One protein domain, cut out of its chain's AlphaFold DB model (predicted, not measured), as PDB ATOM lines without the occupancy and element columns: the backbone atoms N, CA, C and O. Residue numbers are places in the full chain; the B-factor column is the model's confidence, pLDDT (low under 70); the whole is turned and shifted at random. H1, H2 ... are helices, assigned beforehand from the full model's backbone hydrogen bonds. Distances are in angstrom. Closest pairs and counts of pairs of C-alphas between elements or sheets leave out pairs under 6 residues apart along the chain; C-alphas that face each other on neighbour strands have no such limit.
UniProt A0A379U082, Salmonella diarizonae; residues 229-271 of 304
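AT A GLANCE: This is residues 229 to 271 of the 304 residues of a protein of Salmonella diarizonae (UniProt A0A379U082). After an unnamed stretch whose residues 231 to 236 stick out at one end, two short helices, H1 then H2, fold back side by side as a helical hairpin; residues 252 to 258, in their connecting loop, stick out at the other end. The 43 printed residues are all-helix by class, but under half, 20, are in the named helices, and there is no named strand. The whole is a loose rod, with a radius of gyration of the C-alphas of 12.5 A and spans of 40 by 19 by 11 A.

HOW THE PARTS SIT: Look at H1, residues 240 to 250, and H2, residues 259 to 267: they touch, closest at the C-alphas of Ala 240 and His 266, 6.1 A apart. They run opposite ways at a shallow tilt of 24 degrees. Every O i to N i+4 pair is within hydrogen-bond range in H1, and 4 of 5 in H2.

IN THESE COORDINATES: Find C-alpha 240 at (30.575, 38.939, -14.630); from there H1 runs 15.3 A to Ser 250. H2 runs 12.9 A from Asn 259 to C-alpha 267 at (37.595, 34.400, -15.060).

THE WHOLE: The farthest C-alphas, Pro 233 and Ser 255, are 39.7 A apart. The printed part has no cut, and the H1 to H2 link is short. Confidence is under 70 at 17 residues, among them 262 to 271.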
ATOM      1  N   VAL A 229      28.031  49.752 -14.793       88.00
ATOM      2  CA  VAL A 229      28.502  50.062 -16.147       88.00
ATOM      3  C   VAL A 229      29.974  50.458 -16.078       88.00
ATOM      4  O   VAL A 229      30.385  51.142 -15.144       88.00
ATOM      5  N   LEU A 230      30.776  50.001 -17.040       85.12
ATOM      6  CA  LEU A 230      32.175  50.400 -17.152       85.12
ATOM      7  C   LEU A 230      32.281  51.908 -17.437       85.12
ATOM      8  O   LEU A 230      31.481  52.432 -18.223       85.12
ATOM      9  N   PRO A 231      33.267  52.597 -16.837       75.31
ATOM     10  CA  PRO A 231      33.505  54.007 -17.112       75.31
ATOM     11  C   PRO A 231      33.864  54.230 -18.591       75.31
ATOM     12  O   PRO A 231      34.402  53.350 -19.267       75.31
ATOM     13  N   GLY A 232      33.546  55.421 -19.103       75.12
ATOM     14  CA  GLY A 232      33.804  55.824 -20.488       75.12
ATOM     15  C   GLY A 232      32.544  55.977 -21.359       75.12
ATOM     16  O   GLY A 232      31.423  55.675 -20.939       75.12
ATOM     17  N   PRO A 233      32.701  56.459 -22.605       75.94
ATOM     18  CA  PRO A 233      31.578  56.876 -23.450       75.94
ATOM     19  C   PRO A 233      30.732  55.706 -23.970       75.94
ATOM     20  O   PRO A 233      29.581  55.897 -24.354       75.94
ATOM     21  N   LEU A 234      31.289  54.490 -23.975       81.50
ATOM     22  CA  LEU A 234      30.663  53.303 -24.564       81.50
ATOM     23  C   LEU A 234      29.577  52.672 -23.681       81.50
ATOM     24  O   LEU A 234      28.859  51.799 -24.161       81.50
ATOM     25  N   ARG A 235      29.453  53.099 -22.411       83.69
ATOM     26  CA  ARG A 235      28.427  52.645 -21.452       83.69
ATOM     27  C   ARG A 235      28.221  51.120 -21.453       83.69
ATOM     28  O   ARG A 235      27.094  50.628 -21.500       83.69
ATOM     29  N   VAL A 236      29.317  50.359 -21.414       89.88
ATOM     30  CA  VAL A 236      29.282  48.890 -21.492       89.88
ATOM     31  C   VAL A 236      28.918  48.297 -20.123       89.88
ATOM     32  O   VAL A 236      29.630  48.562 -19.156       89.88
ATOM     33  N   PRO A 237      27.854  47.482 -19.995       89.44
ATOM     34  CA  PRO A 237      27.486  46.876 -18.717       89.44
ATOM     35  C   PRO A 237      28.495  45.804 -18.286       89.44
ATOM     36  O   PRO A 237      28.956  45.002 -19.107       89.44
ATOM     37  N   ARG A 238      28.796  45.750 -16.986       91.25
ATOM     38  CA  ARG A 238      29.592  44.677 -16.378       91.25
ATOM     39  C   ARG A 238      28.781  43.376 -16.413       91.25
ATOM     40  O   ARG A 238      27.642  43.334 -15.958       91.25
ATOM     41  N   ARG A 239      29.358  42.308 -16.978       90.56
ATOM     42  CA  ARG A 239      28.649  41.029 -17.212       90.56
ATOM     43  C   ARG A 239      28.934  39.950 -16.169       90.56
ATOM     44  O   ARG A 239      28.078  39.097 -15.956       90.56
ATOM     45  N   ALA A 240      30.095  40.001 -15.515       88.81
ATOM     46  CA  ALA A 240      30.575  38.939 -14.630       88.81
ATOM     47  C   ALA A 240      29.599  38.635 -13.477       88.81
ATOM     48  O   ALA A 240      29.169  37.497 -13.329       88.81
ATOM     49  N   SER A 241      29.135  39.640 -12.724       89.00
ATOM     50  CA  SER A 241      28.182  39.413 -11.620       89.00
ATOM     51  C   SER A 241      26.866  38.747 -12.067       89.00
ATOM     52  O   SER A 241      26.386  37.789 -11.451       89.00
ATOM     53  N   ALA A 242      26.292  39.190 -13.192       86.62
ATOM     54  CA  ALA A 242      25.079  38.585 -13.743       86.62
ATOM     55  C   ALA A 242      25.313  37.134 -14.193       86.62
ATOM     56  O   ALA A 242      24.536  36.247 -13.841       86.62
ATOM     57  N   LEU A 243      26.410  36.879 -14.912       85.69
ATOM     58  CA  LEU A 243      26.770  35.540 -15.374       85.69
ATOM     59  C   LEU A 243      27.032  34.591 -14.192       85.69
ATOM     60  O   LEU A 243      26.719  33.407 -14.276       85.69
ATOM     61  N   ARG A 244      27.553  35.087 -13.061       84.94
ATOM     62  CA  ARG A 244      27.886  34.252 -11.891       84.94
ATOM     63  C   ARG A 244      26.619  33.749 -11.233       84.94
ATOM     64  O   ARG A 244      26.518  32.568 -10.925       84.94
ATOM     65  N   ARG A 245      25.639  34.639 -11.058       84.88
ATOM     66  CA  ARG A 245      24.322  34.271 -10.524       84.88
ATOM     67  C   ARG A 245      23.656  33.187 -11.367       84.88
ATOM     68  O   ARG A 245      23.085  32.270 -10.792       84.88
ATOM     69  N   MET A 246      23.769  33.274 -12.696       82.88
ATOM     70  CA  MET A 246      23.220  32.266 -13.610       82.88
ATOM     71  C   MET A 246      23.934  30.915 -13.503       82.88
ATOM     72  O   MET A 246      23.267  29.883 -13.475       82.88
ATOM     73  N   LEU A 247      25.266  30.900 -13.414       82.00
ATOM     74  CA  LEU A 247      26.003  29.641 -13.287       82.00
ATOM     75  C   LEU A 247      25.761  28.973 -11.935       82.00
ATOM     76  O   LEU A 247      25.412  27.800 -11.901       82.00
ATOM     77  N   VAL A 248      25.843  29.719 -10.831       83.38
ATOM     78  CA  VAL A 248      25.638  29.171  -9.478       83.38
ATOM     79  C   VAL A 248      24.228  28.599  -9.298       83.38
ATOM     80  O   VAL A 248      24.059  27.586  -8.622       83.38
ATOM     81  N   SER A 249      23.206  29.212  -9.905       80.00
ATOM     82  CA  SER A 249      21.836  28.685  -9.842       80.00
ATOM     83  C   SER A 249      21.628  27.433 -10.702       80.00
ATOM     84  O   SER A 249      20.775  26.609 -10.372       80.00
ATOM     85  N   SER A 250      22.413  27.270 -11.771       71.19
ATOM     86  CA  SER A 250      22.280  26.180 -12.748       71.19
ATOM     87  C   SER A 250      23.225  25.001 -12.484       71.19
ATOM     88  O   SER A 250      23.002  23.915 -13.014       71.19
ATOM     89  N   ASP A 251      24.247  25.186 -11.644       67.31
ATOM     90  CA  ASP A 251      25.367  24.254 -11.440       67.31
ATOM     91  C   ASP A 251      24.930  22.854 -10.978       67.31
ATOM     92  O   ASP A 251      25.449  21.838 -11.426       67.31
ATOM     93  N   LYS A 252      23.897  22.773 -10.130       61.78
ATOM     94  CA  LYS A 252      23.365  21.487  -9.636       61.78
ATOM     95  C   LYS A 252      22.412  20.788 -10.608       61.78
ATOM     96  O   LYS A 252      22.044  19.640 -10.371       61.78
ATOM     97  N   LEU A 253      21.956  21.488 -11.644       62.72
ATOM     98  CA  LEU A 253      20.892  21.043 -12.549       62.72
ATOM     99  C   LEU A 253      21.390  20.820 -13.982       62.72
ATOM    100  O   LEU A 253      20.701  20.178 -14.771       62.72
ATOM    101  N   SER A 254      22.565  21.347 -14.322       62.09
ATOM    102  CA  SER A 254      23.111  21.309 -15.672       62.09
ATOM    103  C   SER A 254      24.141  20.189 -15.820       62.09
ATOM    104  O   SER A 254      25.162  20.165 -15.141       62.09
ATOM    105  N   SER A 255      23.878  19.268 -16.746       63.41
ATOM    106  CA  SER A 255      24.817  18.236 -17.197       63.41
ATOM    107  C   SER A 255      25.560  18.638 -18.478       63.41
ATOM    108  O   SER A 255      26.150  17.781 -19.135       63.41
ATOM    109  N   ASP A 256      25.520  19.925 -18.855       71.06
ATOM    110  CA  ASP A 256      26.193  20.424 -20.054       71.06
ATOM    111  C   ASP A 256      27.724  20.414 -19.862       71.06
ATOM    112  O   ASP A 256      28.249  21.164 -19.029       71.06
ATOM    113  N   PRO A 257      28.478  19.610 -20.638       67.44
ATOM    114  CA  PRO A 257      29.937  19.588 -20.572       67.44
ATOM    115  C   PRO A 257      30.590  20.927 -20.960       67.44
ATOM    116  O   PRO A 257      31.768  21.130 -20.665       67.44
ATOM    117  N   MET A 258      29.857  21.853 -21.592       71.31
ATOM    118  CA  MET A 258      30.347  23.190 -21.940       71.31
ATOM    119  C   MET A 258      30.298  24.197 -20.783       71.31
ATOM    120  O   MET A 258      30.937  25.242 -20.902       71.31
ATOM    121  N   ASN A 259      29.669  23.879 -19.642       67.50
ATOM    122  CA  ASN A 259      29.665  24.760 -18.460       67.50
ATOM    123  C   ASN A 259      31.087  25.153 -18.021       67.50
ATOM    124  O   ASN A 259      31.310  26.261 -17.544       67.50
ATOM    125  N   VAL A 260      32.072  24.264 -18.201       70.62
ATOM    126  CA  VAL A 260      33.484  24.533 -17.872       70.62
ATOM    127  C   VAL A 260      34.053  25.691 -18.704       70.62
ATOM    128  O   VAL A 260      34.872  26.459 -18.203       70.62
ATOM    129  N   ILE A 261      33.612  25.848 -19.958       72.94
ATOM    130  CA  ILE A 261      34.017  26.973 -20.812       72.94
ATOM    131  C   ILE A 261      33.405  28.269 -20.288       72.94
ATOM    132  O   ILE A 261      34.121  29.260 -20.181       72.94
ATOM    133  N   ASP A 262      32.134  28.249 -19.887       66.38
ATOM    134  CA  ASP A 262      31.452  29.428 -19.343       66.38
ATOM    135  C   ASP A 262      32.077  29.883 -18.014       66.38
ATOM    136  O   ASP A 262      32.236  31.082 -17.781       66.38
ATOM    137  N   TRP A 263      32.528  28.943 -17.174       66.50
ATOM    138  CA  TRP A 263      33.358  29.235 -15.997       66.50
ATOM    139  C   TRP A 263      34.731  29.831 -16.369       66.50
ATOM    140  O   TRP A 263      35.263  30.660 -15.632       66.50
ATOM    141  N   GLY A 264      35.298  29.462 -17.522       60.09
ATOM    142  CA  GLY A 264      36.531  30.045 -18.060       60.09
ATOM    143  C   GLY A 264      36.361  31.470 -18.603       60.09
ATOM    144  O   GLY A 264      37.167  32.345 -18.280       60.09
ATOM    145  N   GLU A 265      35.299  31.737 -19.377       59.50
ATOM    146  CA  GLU A 265      34.972  33.086 -19.891       59.50
ATOM    147  C   GLU A 265      34.655  34.071 -18.754       59.50
ATOM    148  O   GLU A 265      34.841  35.283 -18.888       59.50
ATOM    149  N   HIS A 266      34.218  33.537 -17.616       57.31
ATOM    150  CA  HIS A 266      33.993  34.251 -16.363       57.31
ATOM    151  C   HIS A 266      35.252  34.832 -15.732       57.31
ATOM    152  O   HIS A 266      35.244  35.972 -15.271       57.31
ATOM    153  N   VAL A 267      36.321  34.035 -15.695       51.47
ATOM    154  CA  VAL A 267      37.595  34.400 -15.060       51.47
ATOM    155  C   VAL A 267      38.449  35.249 -16.007       51.47
ATOM    156  O   VAL A 267      39.138  36.166 -15.566       51.47
ATOM    157  N   CYS A 268      38.354  34.995 -17.315       39.72
ATOM    158  CA  CYS A 268      39.078  35.714 -18.360       39.72
ATOM    159  C   CYS A 268      38.120  36.122 -19.495       39.72
ATOM    160  O   CYS A 268      37.973  35.371 -20.466       39.72
ATOM    161  N   PRO A 269      37.509  37.321 -19.448       40.88
ATOM    162  CA  PRO A 269      36.592  37.792 -20.485       40.88
ATOM    163  C   PRO A 269      37.372  38.268 -21.725       40.88
ATOM    164  O   PRO A 269      37.450  39.456 -22.027       40.88
ATOM    165  N   GLY A 270      38.014  37.335 -22.431       33.66
ATOM    166  CA  GLY A 270      38.765  37.566 -23.671       33.66
ATOM    167  C   GLY A 270      38.240  36.777 -24.875       33.66
ATOM    168  O   GLY A 270      38.609  37.079 -26.012       33.66
ATOM    169  N   SER A 271      37.366  35.790 -24.666       33.00
ATOM    170  CA  SER A 271      36.733  35.020 -25.736       33.00
ATOM    171  C   SER A 271      35.341  35.575 -26.039       33.00
ATOM    172  O   SER A 271      34.336  35.180 -25.468       33.00
TER     173      SER A 271